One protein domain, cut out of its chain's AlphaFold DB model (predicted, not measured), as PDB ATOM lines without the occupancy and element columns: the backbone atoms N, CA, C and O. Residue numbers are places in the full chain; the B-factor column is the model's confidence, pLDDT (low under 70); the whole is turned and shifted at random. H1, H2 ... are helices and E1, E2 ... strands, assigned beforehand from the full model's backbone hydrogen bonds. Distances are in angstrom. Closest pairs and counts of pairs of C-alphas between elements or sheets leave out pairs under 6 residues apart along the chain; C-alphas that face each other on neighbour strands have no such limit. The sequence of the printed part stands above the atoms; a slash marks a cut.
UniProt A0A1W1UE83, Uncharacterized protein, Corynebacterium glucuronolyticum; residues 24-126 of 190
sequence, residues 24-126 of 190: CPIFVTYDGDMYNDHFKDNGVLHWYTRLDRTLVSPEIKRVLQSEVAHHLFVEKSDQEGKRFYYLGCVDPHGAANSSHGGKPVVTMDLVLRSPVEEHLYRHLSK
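Overview. This is residues 24 to 126 of the 190 residues of an uncharacterized protein of Corynebacterium glucuronolyticum (UniProt A0A1W1UE83). One five-stranded sheet is folded back on itself and curled like part of a barrel, with E1 and E3 in one leaf, E5 and E2 in the other, and the long strand E4 as the hinge between them. Two short helices sit far from each other at opposite ends of this body: H1 only grazes the sheet and H2 packs on E3 and E4. The 103 printed residues hold five named strands and two named helices, in the order E1 E2 H1 E3 E4 E5 H2; the sheet's order is E1 E3 E4 E5 E2, mixed, and the class is mixed, helices and strands. The whole is compact, with a radius of gyration of the C-alphas of 13.5 A and spans of 38 by 31 by 23 A.

Along the chain. E4, residues 84 to 100, is the longest strand by residues and measures 24.8 A; it bends by 114 degrees at residue 97. E3, residues 69 to 76, measures 23.1 A, and E5, residues 103 to 112, 27.6 A. E1, residues 24 to 30, begins at C-alpha 24 at (12.160, 18.093, -29.994) and measures 18.6 A. E2 is residues 44 to 48, 13.2 A. H1 is residues 58 to 63, 8.8 A. H2, residues 118 to 125, measures 10.3 A and ends at C-alpha 125 at (17.942, 20.264, -53.534).

Arrangement. The sheet is strongly twisted, with E1 and E2 as edge strands. E3, E4 and E5 form a meander, each strand the antiparallel neighbour of the one before; E3 and E4 are a hairpin, and so are E4 and E5. The pairing is staggered: E4 pairs with E3 over residues 84 to 90, with N 74 and O 85 at 2.8 A, and with E5 over residues 90 to 100, with N 91 and O 111 at 2.8 A. E1 is parallel to E3, with N 26 and O 71 at 2.8 A. E2 is antiparallel to E5, with N 47 and O 108 at 2.8 A. E1 and E5 are apart. H1 only grazes the sheet with residues 60 to 63; the closest C-alphas of E1 and H1, Cys 24 and Val 63, are 7.0 A apart. H2 is on the sheet at a height of 10.0 A, over E3 and only just over E4, where 3 of its C-alphas fall; the closest C-alphas of E3 and H2, Lys 76 and Leu 124, are 6.1 A apart. H1 and H2 are apart. In both helices every O i to N i+4 pair is within hydrogen-bond range.

Size, cuts and confidence. The two C-alphas farthest apart, of Val 56 and His 119, are 38.6 A apart. The printed part has no cut. The link from E1 to E2 is long, 13 residues; within it residues 38 to 39 pair, antiparallel, with residues 45 to 46 of E2. Mean pLDDT of the printed part is 90.2, and residues 32 to 35 and 79 to 82 are under 70.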
ATOM      1  N   CYS A  24      10.989  18.766 -29.452       95.88
ATOM      2  CA  CYS A  24      12.160  18.093 -29.994       95.88
ATOM      3  C   CYS A  24      12.616  18.820 -31.262       95.88
ATOM      4  O   CYS A  24      12.132  18.512 -32.355       95.88
ATOM      5  N   PRO A  25      13.517  19.812 -31.162       94.88
ATOM      6  CA  PRO A  25      14.200  20.315 -32.340       94.88
ATOM      7  C   PRO A  25      15.058  19.208 -32.966       94.88
ATOM      8  O   PRO A  25      15.845  18.547 -32.279       94.88
ATOM      9  N   ILE A  26      14.898  19.032 -34.275       94.12
ATOM     10  CA  ILE A  26      15.641  18.108 -35.129       94.12
ATOM     11  C   ILE A  26      16.399  18.953 -36.150       94.12
ATOM     12  O   ILE A  26      15.797  19.702 -36.910       94.12
ATOM     13  N   PHE A  27      17.716  18.829 -36.157       90.75
ATOM     14  CA  PHE A  27      18.654  19.468 -37.062       90.75
ATOM     15  C   PHE A  27      19.184  18.425 -38.041       90.75
ATOM     16  O   PHE A  27      19.781  17.428 -37.633       90.75
ATOM     17  N   VAL A  28      18.979  18.674 -39.328       88.31
ATOM     18  CA  VAL A  28      19.451  17.831 -40.426       88.31
ATOM     19  C   VAL A  28      20.403  18.644 -41.289       88.31
ATOM     20  O   VAL A  28      20.089  19.769 -41.670       88.31
ATOM     21  N   THR A  29      21.552  18.069 -41.634       83.75
ATOM     22  CA  THR A  29      22.401  18.607 -42.702       83.75
ATOM     23  C   THR A  29      22.039  17.892 -43.997       83.75
ATOM     24  O   THR A  29      22.179  16.675 -44.097       83.75
ATOM     25  N   TYR A  30      21.556  18.646 -44.978       79.69
ATOM     26  CA  TYR A  30      21.107  18.138 -46.264       79.69
ATOM     27  C   TYR A  30      22.126  18.450 -47.367       79.69
ATOM     28  O   TYR A  30      22.539  19.598 -47.551       79.69
ATOM     29  N   ASP A  31      22.500  17.411 -48.112       73.31
ATOM     30  CA  ASP A  31      23.379  17.453 -49.291       73.31
ATOM     31  C   ASP A  31      22.852  16.478 -50.350       73.31
ATOM     32  O   ASP A  31      23.509  15.505 -50.734       73.31
ATOM     33  N   GLY A  32      21.583  16.664 -50.723       68.75
ATOM     34  CA  GLY A  32      20.875  15.720 -51.585       68.75
ATOM     35  C   GLY A  32      20.842  14.322 -50.964       68.75
ATOM     36  O   GLY A  32      20.314  14.140 -49.871       68.75
ATOM     37  N   ASP A  33      21.462  13.361 -51.647       61.16
ATOM     38  CA  ASP A  33      21.478  11.945 -51.254       61.16
ATOM     39  C   ASP A  33      22.788  11.523 -50.559       61.16
ATOM     40  O   ASP A  33      23.031  10.334 -50.344       61.16
ATOM     41  N   MET A  34      23.695  12.467 -50.267       57.47
ATOM     42  CA  MET A  34      25.013  12.141 -49.705       57.47
ATOM     43  C   MET A  34      24.975  11.797 -48.211       57.47
ATOM     44  O   MET A  34      25.910  11.174 -47.702       57.47
ATOM     45  N   TYR A  35      23.905  12.177 -47.516       67.06
ATOM     46  CA  TYR A  35      23.671  11.848 -46.115       67.06
ATOM     47  C   TYR A  35      22.520  10.851 -45.977       67.06
ATOM     48  O   TYR A  35      21.723  10.654 -46.888       67.06
ATOM     49  N   ASN A  36      22.444  10.200 -44.815       80.88
ATOM     50  CA  ASN A  36      21.358   9.261 -44.531       80.88
ATOM     51  C   ASN A  36      19.992   9.962 -44.543       80.88
ATOM     52  O   ASN A  36      19.007   9.403 -45.028       80.88
ATOM     53  N   ASP A  37      19.953  11.192 -44.036       87.75
ATOM     54  CA  ASP A  37      18.754  12.017 -44.001       87.75
ATOM     55  C   ASP A  37      18.500  12.644 -45.374       87.75
ATOM     56  O   ASP A  37      19.364  13.334 -45.917       87.75
ATOM     57  N   HIS A  38      17.309  12.428 -45.932       88.88
ATOM     58  CA  HIS A  38      16.969  12.904 -47.274       88.88
ATOM     59  C   HIS A  38      15.475  13.185 -47.425       88.88
ATOM     60  O   HIS A  38      14.629  12.523 -46.823       88.88
ATOM     61  N   PHE A  39      15.128  14.153 -48.270       92.06
ATOM     62  CA  PHE A  39      13.739  14.375 -48.656       92.06
ATOM     63  C   PHE A  39      13.263  13.272 -49.606       92.06
ATOM     64  O   PHE A  39      13.899  13.016 -50.625       92.06
ATOM     65  N   LYS A  40      12.115  12.656 -49.306       92.56
ATOM     66  CA  LYS A  40      11.409  11.769 -50.246       92.56
ATOM     67  C   LYS A  40      10.587  12.576 -51.252       92.56
ATOM     68  O   LYS A  40      10.491  12.209 -52.419       92.56
ATOM     69  N   ASP A  41      10.024  13.681 -50.780       93.56
ATOM     70  CA  ASP A  41       9.323  14.711 -51.541       93.56
ATOM     71  C   ASP A  41       9.358  16.035 -50.744       93.56
ATOM     72  O   ASP A  41      10.105  16.163 -49.772       93.56
ATOM     73  N   ASN A  42       8.586  17.046 -51.148       94.12
ATOM     74  CA  ASN A  42       8.542  18.331 -50.442       94.12
ATOM     75  C   ASN A  42       7.739  18.300 -49.126       94.12
ATOM     76  O   ASN A  42       7.729  19.294 -48.407       94.12
ATOM     77  N   GLY A  43       7.059  17.203 -48.797       96.75
ATOM     78  CA  GLY A  43       6.268  17.018 -47.580       96.75
ATOM     79  C   GLY A  43       6.825  15.963 -46.621       96.75
ATOM     80  O   GLY A  43       6.335  15.867 -45.498       96.75
ATOM     81  N   VAL A  44       7.835  15.189 -47.022       97.12
ATOM     82  CA  VAL A  44       8.372  14.079 -46.226       97.12
ATOM     83  C   VAL A  44       9.898  14.052 -46.259       97.12
ATOM     84  O   VAL A  44      10.512  13.944 -47.323       97.12
ATOM     85  N   LEU A  45      10.512  14.062 -45.074       95.25
ATOM     86  CA  LEU A  45      11.945  13.827 -44.888       95.25
ATOM     87  C   LEU A  45      12.168  12.472 -44.209       95.25
ATOM     88  O   LEU A  45      11.658  12.230 -43.119       95.25
ATOM     89  N   HIS A  46      12.939  11.589 -44.838       95.12
ATOM     90  CA  HIS A  46      13.405  10.366 -44.203       95.12
ATOM     91  C   HIS A  46      14.555  10.691 -43.255       95.12
ATOM     92  O   HIS A  46      15.524  11.335 -43.657       95.12
ATOM     93  N   TRP A  47      14.438  10.254 -42.006       94.75
ATOM     94  CA  TRP A  47      15.323  10.654 -40.924       94.75
ATOM     95  C   TRP A  47      15.915   9.457 -40.184       94.75
ATOM     96  O   TRP A  47      15.219   8.482 -39.881       94.75
ATOM     97  N   TYR A  48      17.197   9.569 -39.844       93.06
ATOM     98  CA  TYR A  48      17.968   8.623 -39.055       93.06
ATOM     99  C   TYR A  48      18.314   9.221 -37.695       93.06
ATOM    100  O   TYR A  48      18.815  10.338 -37.564       93.06
ATOM    101  N   THR A  49      18.144   8.424 -36.648       93.12
ATOM    102  CA  THR A  49      18.667   8.790 -35.335       93.12
ATOM    103  C   THR A  49      20.193   8.739 -35.315       93.12
ATOM    104  O   THR A  49      20.850   8.177 -36.193       93.12
ATOM    105  N   ARG A  50      20.771   9.215 -34.209       89.75
ATOM    106  CA  ARG A  50      22.171   8.943 -33.874       89.75
ATOM    107  C   ARG A  50      22.441   7.440 -33.885       89.75
ATOM    108  O   ARG A  50      21.546   6.632 -33.623       89.75
ATOM    109  N   LEU A  51      23.704   7.100 -34.125       91.06
ATOM    110  CA  LEU A  51      24.220   5.745 -33.982       91.06
ATOM    111  C   LEU A  51      23.982   5.196 -32.572       91.06
ATOM    112  O   LEU A  51      23.862   5.940 -31.595       91.06
ATOM    113  N   ASP A  52      23.966   3.870 -32.483       93.81
ATOM    114  CA  ASP A  52      23.808   3.119 -31.243       93.81
ATOM    115  C   ASP A  52      22.453   3.409 -30.565       93.81
ATOM    116  O   ASP A  52      22.347   3.592 -29.346       93.81
ATOM    117  N   ARG A  53      21.391   3.492 -31.381       95.56
ATOM    118  CA  ARG A  53      20.003   3.700 -30.948       95.56
ATOM    119  C   ARG A  53      19.072   2.644 -31.515       95.56
ATOM    120  O   ARG A  53      19.231   2.175 -32.633       95.56
ATOM    121  N   THR A  54      18.083   2.289 -30.705       97.62
ATOM    122  CA  THR A  54      17.005   1.358 -31.045       97.62
ATOM    123  C   THR A  54      15.685   1.901 -30.501       97.62
ATOM    124  O   THR A  54      15.673   2.789 -29.649       97.62
ATOM    125  N   LEU A  55      14.558   1.332 -30.926       97.81
ATOM    126  CA  LEU A  55      13.222   1.688 -30.434       97.81
ATOM    127  C   LEU A  55      13.073   1.521 -28.913       97.81
ATOM    128  O   LEU A  55      12.227   2.165 -28.296       97.81
ATOM    129  N   VAL A  56      13.896   0.676 -28.280       97.44
ATOM    130  CA  VAL A  56      13.869   0.494 -26.821       97.44
ATOM    131  C   VAL A  56      14.727   1.512 -26.070       97.44
ATOM    132  O   VAL A  56      14.571   1.644 -24.853       97.44
ATOM    133  N   SER A  57      15.602   2.247 -26.766       97.00
ATOM    134  CA  SER A  57      16.439   3.281 -26.162       97.00
ATOM    135  C   SER A  57      15.558   4.344 -25.485       97.00
ATOM    136  O   SER A  57      14.649   4.872 -26.127       97.00
ATOM    137  N   PRO A  58      15.827   4.728 -24.219       95.56
ATOM    138  CA  PRO A  58      15.012   5.715 -23.505       95.56
ATOM    139  C   PRO A  58      14.906   7.067 -24.220       95.56
ATOM    140  O   PRO A  58      13.913   7.771 -24.074       95.56
ATOM    141  N   GLU A  59      15.939   7.447 -24.969       93.12
ATOM    142  CA  GLU A  59      15.944   8.652 -25.801       93.12
ATOM    143  C   GLU A  59      14.917   8.551 -26.938       93.12
ATOM    144  O   GLU A  59      14.114   9.459 -27.109       93.12
ATOM    145  N   ILE A  60      14.880   7.425 -27.659       96.50
ATOM    146  CA  ILE A  60      13.952   7.227 -28.781       96.50
ATOM    147  C   ILE A  60      12.518   7.075 -28.291       96.50
ATOM    148  O   ILE A  60      11.613   7.655 -28.879       96.50
ATOM    149  N   LYS A  61      12.307   6.388 -27.163       97.19
ATOM    150  CA  LYS A  61      10.984   6.333 -26.529       97.19
ATOM    151  C   LYS A  61      10.429   7.726 -26.245       97.19
ATOM    152  O   LYS A  61       9.252   7.939 -26.486       97.19
ATOM    153  N   ARG A  62      11.270   8.661 -25.780       95.94
ATOM    154  CA  ARG A  62      10.866  10.058 -25.557       95.94
ATOM    155  C   ARG A  62      10.582  10.795 -26.857       95.94
ATOM    156  O   ARG A  62       9.603  11.516 -26.934       95.94
ATOM    157  N   VAL A  63      11.409  10.599 -27.884       96.00
ATOM    158  CA  VAL A  63      11.169  11.205 -29.206       96.00
ATOM    159  C   VAL A  63       9.820  10.768 -29.774       96.00
ATOM    160  O   VAL A  63       9.145  11.584 -30.379       96.00
ATOM    161  N   LEU A  64       9.408   9.516 -29.573       96.38
ATOM    162  CA  LEU A  64       8.159   8.976 -30.123       96.38
ATOM    163  C   LEU A  64       6.919   9.230 -29.243       96.38
ATOM    164  O   LEU A  64       5.849   8.700 -29.538       96.38
ATOM    165  N   GLN A  65       7.044  10.000 -28.159       96.31
ATOM    166  CA  GLN A  65       5.901  10.386 -27.333       96.31
ATOM    167  C   GLN A  65       4.973  11.338 -28.097       96.31
ATOM    168  O   GLN A  65       5.428  12.289 -28.726       96.31
ATOM    169  N   SER A  66       3.663  11.099 -28.014       93.19
ATOM    170  CA  SER A  66       2.628  11.849 -28.744       93.19
ATOM    171  C   SER A  66       2.561  13.339 -28.398       93.19
ATOM    172  O   SER A  66       2.131  14.154 -29.205       93.19
ATOM    173  N   GLU A  67       2.955  13.683 -27.179       94.75
ATOM    174  CA  GLU A  67       2.965  15.032 -26.628       94.75
ATOM    175  C   GLU A  67       4.195  15.843 -27.052       94.75
ATOM    176  O   GLU A  67       4.220  17.056 -26.856       94.75
ATOM    177  N   VAL A  68       5.214  15.192 -27.627       96.38
ATOM    178  CA  VAL A  68       6.437  15.865 -28.056       96.38
ATOM    179  C   VAL A  68       6.214  16.505 -29.419       96.38
ATOM    180  O   VAL A  68       5.950  15.819 -30.400       96.38
ATOM    181  N   ALA A  69       6.358  17.827 -29.490       96.62
ATOM    182  CA  ALA A  69       6.294  18.571 -30.742       96.62
ATOM    183  C   ALA A  69       7.667  18.605 -31.430       96.62
ATOM    184  O   ALA A  69       8.626  19.177 -30.901       96.62
ATOM    185  N   HIS A  70       7.772  18.016 -32.621       97.56
ATOM    186  CA  HIS A  70       9.018  17.986 -33.390       97.56
ATOM    187  C   HIS A  70       9.135  19.202 -34.299       97.56
ATOM    188  O   HIS A  70       8.219  19.512 -35.059       97.56
ATOM    189  N   HIS A  71      10.284  19.870 -34.249       96.38
ATOM    190  CA  HIS A  71      10.578  21.069 -35.032       96.38
ATOM    191  C   HIS A  71      11.763  20.803 -35.949       96.38
ATOM    192  O   HIS A  71      12.862  20.547 -35.459       96.38
ATOM    193  N   LEU A  72      11.559  20.870 -37.264       95.38
ATOM    194  CA  LEU A  72      12.597  20.532 -38.235       95.38
ATOM    195  C   LEU A  72      13.398  21.767 -38.661       95.38
ATOM    196  O   LEU A  72      12.846  22.757 -39.141       95.38
ATOM    197  N   PHE A  73      14.714  21.666 -38.527       93.38
ATOM    198  CA  PHE A  73      15.714  22.625 -38.971       93.38
ATOM    199  C   PHE A  73      16.641  21.934 -39.969       93.38
ATOM    200  O   PHE A  73      17.193  20.878 -39.674       93.38
ATOM    201  N   VAL A  74      16.830  22.522 -41.145       90.19
ATOM    202  CA  VAL A  74      17.679  21.957 -42.199       90.19
ATOM    203  C   VAL A  74      18.795  22.929 -42.541       90.19
ATOM    204  O   VAL A  74      18.535  24.081 -42.856       90.19
ATOM    205  N   GLU A  75      20.038  22.473 -42.496       86.31
ATOM    206  CA  GLU A  75      21.205  23.186 -43.015       86.31
ATOM    207  C   GLU A  75      21.575  22.610 -44.381       86.31
ATOM    208  O   GLU A  75      21.570  21.396 -44.566       86.31
ATOM    209  N   LYS A  76      21.909  23.471 -45.343       84.06
ATOM    210  CA  LYS A  76      22.426  23.049 -46.648       84.06
ATOM    211  C   LYS A  76      23.952  22.932 -46.567       84.06
ATOM    212  O   LYS A  76      24.598  23.890 -46.150       84.06
ATOM    213  N   SER A  77      24.531  21.796 -46.959       77.44
ATOM    214  CA  SER A  77      25.965  21.508 -46.744       77.44
ATOM    215  C   SER A  77      26.940  22.414 -47.511       77.44
ATOM    216  O   SER A  77      28.087  22.565 -47.095       77.44
ATOM    217  N   ASP A  78      26.510  23.003 -48.632       72.69
ATOM    218  CA  ASP A  78      27.356  23.793 -49.536       72.69
ATOM    219  C   ASP A  78      27.399  25.297 -49.202       72.69
ATOM    220  O   ASP A  78      28.003  26.077 -49.939       72.69
ATOM    221  N   GLN A  79      26.777  25.713 -48.095       63.44
ATOM    222  CA  GLN A  79      26.729  27.111 -47.669       63.44
ATOM    223  C   GLN A  79      27.932  27.477 -46.791       63.44
ATOM    224  O   GLN A  79      28.188  26.874 -45.746       63.44
ATOM    225  N   GLU A  80      28.652  28.531 -47.184       54.47
ATOM    226  CA  GLU A  80      29.684  29.153 -46.356       54.47
ATOM    227  C   GLU A  80      29.010  29.958 -45.230       54.47
ATOM    228  O   GLU A  80      28.607  31.110 -45.389       54.47
ATOM    229  N   GLY A  81      28.829  29.296 -44.086       61.22
ATOM    230  CA  GLY A  81      28.169  29.832 -42.898       61.22
ATOM    231  C   GLY A  81      27.002  28.949 -42.462       61.22
ATOM    232  O   GLY A  81      26.098  28.676 -43.246       61.22
ATOM    233  N   LYS A  82      27.006  28.527 -41.193       63.81
ATOM    234  CA  LYS A  82      25.965  27.661 -40.626       63.81
ATOM    235  C   LYS A  82      24.634  28.403 -40.551       63.81
ATOM    236  O   LYS A  82      24.404  29.178 -39.623       63.81
ATOM    237  N   ARG A  83      23.771  28.224 -41.550       78.69
ATOM    238  CA  ARG A  83      22.406  28.763 -41.554       78.69
ATOM    239  C   ARG A  83      21.418  27.611 -41.637       78.69
ATOM    240  O   ARG A  83      21.437  26.840 -42.592       78.69
ATOM    241  N   PHE A  84      20.533  27.544 -40.651       85.62
ATOM    242  CA  PHE A  84      19.428  26.595 -40.628       85.62
ATOM    243  C   PHE A  84      18.151  27.226 -41.191       85.62
ATOM    244  O   PHE A  84      17.765  28.335 -40.814       85.62
ATOM    245  N   TYR A  85      17.461  26.484 -42.049       91.00
ATOM    246  CA  TYR A  85      16.094  26.740 -42.477       91.00
ATOM    247  C   TYR A  85      15.142  26.023 -41.527       91.00
ATOM    248  O   TYR A  85      15.176  24.800 -41.420       91.00
ATOM    249  N   TYR A  86      14.280  26.769 -40.842       93.81
ATOM    250  CA  TYR A  86      13.191  26.170 -40.078       93.81
ATOM    251  C   TYR A  86      12.047  25.794 -41.024       93.81
ATOM    252  O   TYR A  86      11.494  26.665 -41.695       93.81
ATOM    253  N   LEU A  87      11.700  24.508 -41.074       94.81
ATOM    254  CA  LEU A  87      10.691  23.963 -41.991       94.81
ATOM    255  C   LEU A  87       9.339  23.694 -41.323       94.81
ATOM    256  O   LEU A  87       8.410  23.234 -41.980       94.81
ATOM    257  N   GLY A  88       9.200  24.009 -40.035       95.38
ATOM    258  CA  GLY A  88       7.942  23.857 -39.312       95.38
ATOM    259  C   GLY A  88       7.883  22.619 -38.425       95.38
ATOM    260  O   GLY A  88       8.897  21.985 -38.114       95.38
ATOM    261  N   CYS A  89       6.663  22.317 -37.982       97.31
ATOM    262  CA  CYS A  89       6.376  21.126 -37.196       97.31
ATOM    263  C   CYS A  89       6.263  19.896 -38.096       97.31
ATOM    264  O   CYS A  89       5.691  19.970 -39.190       97.31
ATOM    265  N   VAL A  90       6.754  18.770 -37.594       97.94
ATOM    266  CA  VAL A  90       6.702  17.481 -38.283       97.94
ATOM    267  C   VAL A  90       6.107  16.414 -37.381       97.94
ATOM    268  O   VAL A  90       6.220  16.501 -36.162       97.94
ATOM    269  N   ASP A  91       5.500  15.405 -37.989       97.81
ATOM    270  CA  ASP A  91       4.929  14.258 -37.299       97.81
ATOM    271  C   ASP A  91       5.729  12.996 -37.697       97.81
ATOM    272  O   ASP A  91       5.836  12.688 -38.889       97.81
ATOM    273  N   PRO A  92       6.361  12.283 -36.744       97.44
ATOM    274  CA  PRO A  92       7.114  11.068 -37.046       97.44
ATOM    275  C   PRO A  92       6.209   9.877 -37.392       97.44
ATOM    276  O   PRO A  92       5.293   9.536 -36.645       97.44
ATOM    277  N   HIS A  93       6.526   9.169 -38.474       97.38
ATOM    278  CA  HIS A  93       5.805   7.988 -38.946       97.38
ATOM    279  C   HIS A  93       6.750   6.832 -39.290       97.38
ATOM    280  O   HIS A  93       7.865   7.022 -39.767       97.38
ATOM    281  N   GLY A  94       6.287   5.596 -39.073       97.25
ATOM    282  CA  GLY A  94       6.998   4.398 -39.536       97.25
ATOM    283  C   GLY A  94       8.337   4.133 -38.839       97.25
ATOM    284  O   GLY A  94       9.253   3.616 -39.472       97.25
ATOM    285  N   ALA A  95       8.466   4.482 -37.554       97.69
ATOM    286  CA  ALA A  95       9.696   4.257 -36.801       97.69
ATOM    287  C   ALA A  95      10.083   2.769 -36.752       97.69
ATOM    288  O   ALA A  95       9.316   1.929 -36.277       97.69
ATOM    289  N   ALA A  96      11.295   2.451 -37.205       98.00
ATOM    290  CA  ALA A  96      11.802   1.086 -37.290       98.00
ATOM    291  C   ALA A  96      13.281   1.005 -36.889       98.00
ATOM    292  O   ALA A  96      14.067   1.902 -37.189       98.00
ATOM    293  N   ASN A  97      13.672  -0.091 -36.228       97.75
ATOM    294  CA  ASN A  97      15.088  -0.410 -36.040       97.75
ATOM    295  C   ASN A  97      15.728  -0.714 -37.400       97.75
ATOM    296  O   ASN A  97      15.165  -1.454 -38.203       97.75
ATOM    297  N   SER A  98      16.927  -0.192 -37.618       95.94
ATOM    298  CA  SER A  98      17.719  -0.384 -38.827       95.94
ATOM    299  C   SER A  98      19.211  -0.431 -38.471       95.94
ATOM    300  O   SER A  98      19.589  -0.445 -37.293       95.94
ATOM    301  N   SER A  99      20.079  -0.481 -39.478       93.06
ATOM    302  CA  SER A  99      21.525  -0.399 -39.299       93.06
ATOM    303  C   SER A  99      22.153   0.586 -40.274       93.06
ATOM    304  O   SER A  99      21.821   0.609 -41.456       93.06
ATOM    305  N   HIS A 100      23.102   1.372 -39.773       86.81
ATOM    306  CA  HIS A 100      23.955   2.230 -40.579       86.81
ATOM    307  C   HIS A 100      25.420   1.968 -40.219       86.81
ATOM    308  O   HIS A 100      25.802   2.044 -39.051       86.81
ATOM    309  N   GLY A 101      26.237   1.595 -41.209       87.62
ATOM    310  CA  GLY A 101      27.654   1.277 -40.992       87.62
ATOM    311  C   GLY A 101      27.895   0.143 -39.984       87.62
ATOM    312  O   GLY A 101      28.868   0.188 -39.236       87.62
ATOM    313  N   GLY A 102      26.986  -0.838 -39.903       91.12
ATOM    314  CA  GLY A 102      27.069  -1.954 -38.950       91.12
ATOM    315  C   GLY A 102      26.661  -1.608 -37.514       91.12
ATOM    316  O   GLY A 102      26.738  -2.463 -36.635       91.12
ATOM    317  N   LYS A 103      26.202  -0.380 -37.260       93.06
ATOM    318  CA  LYS A 103      25.696   0.063 -35.957       93.06
ATOM    319  C   LYS A 103      24.176   0.210 -35.983       93.06
ATOM    320  O   LYS A 103      23.629   0.511 -37.046       93.06
ATOM    321  N   PRO A 104      23.476  -0.014 -34.859       95.94
ATOM    322  CA  PRO A 104      22.030   0.119 -34.816       95.94
ATOM    323  C   PRO A 104      21.613   1.591 -34.852       95.94
ATOM    324  O   PRO A 104      22.223   2.445 -34.205       95.94
ATOM    325  N   VAL A 105      20.562   1.864 -35.612       95.31
ATOM    326  CA  VAL A 105      19.899   3.169 -35.725       95.31
ATOM    327  C   VAL A 105      18.391   2.954 -35.737       95.31
ATOM    328  O   VAL A 105      17.916   1.841 -35.974       95.31
ATOM    329  N   VAL A 106      17.620   4.014 -35.525       96.44
ATOM    330  CA  VAL A 106      16.190   4.027 -35.836       96.44
ATOM    331  C   VAL A 106      15.968   4.957 -37.016       96.44
ATOM    332  O   VAL A 106      16.545   6.040 -37.066       96.44
ATOM    333  N   THR A 107      15.140   4.525 -37.958       96.25
ATOM    334  CA  THR A 107      14.719   5.328 -39.109       96.25
ATOM    335  C   THR A 107      13.235   5.621 -39.018       96.25
ATOM    336  O   THR A 107      12.476   4.754 -38.581       96.25
ATOM    337  N   MET A 108      12.809   6.802 -39.451       97.38
ATOM    338  CA  MET A 108      11.397   7.177 -39.553       97.38
ATOM    339  C   MET A 108      11.197   8.265 -40.605       97.38
ATOM    340  O   MET A 108      12.142   8.949 -40.985       97.38
ATOM    341  N   ASP A 109       9.963   8.431 -41.058       98.00
ATOM    342  CA  ASP A 109       9.567   9.535 -41.925       98.00
ATOM    343  C   ASP A 109       9.054  10.693 -41.073       98.00
ATOM    344  O   ASP A 109       8.147  10.522 -40.263       98.00
ATOM    345  N   LEU A 110       9.635  11.873 -41.252       97.69
ATOM    346  CA  LEU A 110       9.151  13.123 -40.685       97.69
ATOM    347  C   LEU A 110       8.198  13.758 -41.697       97.69
ATOM    348  O   LEU A 110       8.633  14.315 -42.707       97.69
ATOM    349  N   VAL A 111       6.898  13.641 -41.437       98.31
ATOM    350  CA  VAL A 111       5.852  14.220 -42.285       98.31
ATOM    351  C   VAL A 111       5.660  15.677 -41.885       98.31
ATOM    352  O   VAL A 111       5.295  15.970 -40.749       98.31
ATOM    353  N   LEU A 112       5.927  16.606 -42.799       98.06
ATOM    354  CA  LEU A 112       5.754  18.030 -42.545       98.06
ATOM    355  C   LEU A 112       4.266  18.385 -42.525       98.06
ATOM    356  O   LEU A 112       3.534  18.084 -43.467       98.06
ATOM    357  N   ARG A 113       3.824  19.107 -41.485       97.19
ATOM    358  CA  ARG A 113       2.430  19.591 -41.401       97.19
ATOM    359  C   ARG A 113       2.079  20.581 -42.509       97.19
ATOM    360  O   ARG A 113       0.928  20.660 -42.926       97.19
ATOM    361  N   SER A 114       3.084  21.313 -42.978       95.56
ATOM    362  CA  SER A 114       3.020  22.156 -44.164       95.56
ATOM    363  C   SER A 114       4.184  21.771 -45.074       95.56
ATOM    364  O   SER A 114       5.327  21.892 -44.627       95.56
ATOM    365  N   PRO A 115       3.939  21.324 -46.319       96.19
ATOM    366  CA  PRO A 115       5.014  21.023 -47.255       96.19
ATOM    367  C   PRO A 115       5.965  22.209 -47.432       96.19
ATOM    368  O   PRO A 115       5.549  23.370 -47.391       96.19
ATOM    369  N   VAL A 116       7.242  21.911 -47.660       94.50
ATOM    370  CA  VAL A 116       8.264  22.908 -47.969       94.50
ATOM    371  C   VAL A 116       7.843  23.669 -49.221       94.50
ATOM    372  O   VAL A 116       7.485  23.074 -50.241       94.50
ATOM    373  N   GLU A 117       7.919  24.998 -49.155       93.12
ATOM    374  CA  GLU A 117       7.661  25.846 -50.311       93.12
ATOM    375  C   GLU A 117       8.563  25.428 -51.477       93.12
ATOM    376  O   GLU A 117       9.776  25.284 -51.325       93.12
ATOM    377  N   GLU A 118       7.979  25.271 -52.661       90.44
ATOM    378  CA  GLU A 118       8.655  24.765 -53.857       90.44
ATOM    379  C   GLU A 118       9.980  25.491 -54.160       90.44
ATOM    380  O   GLU A 118      10.974  24.871 -54.544       90.44
ATOM    381  N   HIS A 119      10.028  26.810 -53.956       89.88
ATOM    382  CA  HIS A 119      11.243  27.602 -54.147       89.88
ATOM    383  C   HIS A 119      12.354  27.212 -53.167       89.88
ATOM    384  O   HIS A 119      13.506  27.046 -53.584       89.88
ATOM    385  N   LEU A 120      12.010  27.025 -51.892       90.44
ATOM    386  CA  LEU A 120      12.943  26.595 -50.857       90.44
ATOM    387  C   LEU A 120      13.362  25.136 -51.063       90.44
ATOM    388  O   LEU A 120      14.549  24.834 -51.008       90.44
ATOM    389  N   TYR A 121      12.423  24.249 -51.390       91.06
ATOM    390  CA  TYR A 121      12.710  22.842 -51.672       91.06
ATOM    391  C   TYR A 121      13.706  22.684 -52.831       91.06
ATOM    392  O   TYR A 121      14.714  21.982 -52.712       91.06
ATOM    393  N   ARG A 122      13.491  23.413 -53.935       88.06
ATOM    394  CA  ARG A 122      14.444  23.462 -55.055       88.06
ATOM    395  C   ARG A 122      15.783  24.062 -54.654       88.06
ATOM    396  O   ARG A 122      16.801  23.635 -55.182       88.06
ATOM    397  N   HIS A 123      15.795  25.080 -53.797       87.00
ATOM    398  CA  HIS A 123      17.038  25.683 -53.327       87.00
ATOM    399  C   HIS A 123      17.863  24.691 -52.500       87.00
ATOM    400  O   HIS A 123      19.049  24.524 -52.775       87.00
ATOM    401  N   LEU A 124      17.226  23.987 -51.560       84.94
ATOM    402  CA  LEU A 124      17.853  22.942 -50.749       84.94
ATOM    403  C   LEU A 124      18.370  21.788 -51.617       84.94
ATOM    404  O   LEU A 124      19.461  21.286 -51.381       84.94
ATOM    405  N   SER A 125      17.622  21.404 -52.657       81.81
ATOM    406  CA  SER A 125      17.942  20.264 -53.534       81.81
ATOM    407  C   SER A 125      18.970  20.557 -54.630       81.81
ATOM    408  O   SER A 125      19.417  19.643 -55.320       81.81
ATOM    409  N   LYS A 126      19.358  21.818 -54.835       74.31
ATOM    410  CA  LYS A 126      20.391  22.176 -55.812       74.31
ATOM    411  C   LYS A 126      21.772  22.068 -55.179       74.31
ATOM    412  O   LYS A 126      22.126  22.901 -54.350       74.31
TER     413      LYS A 126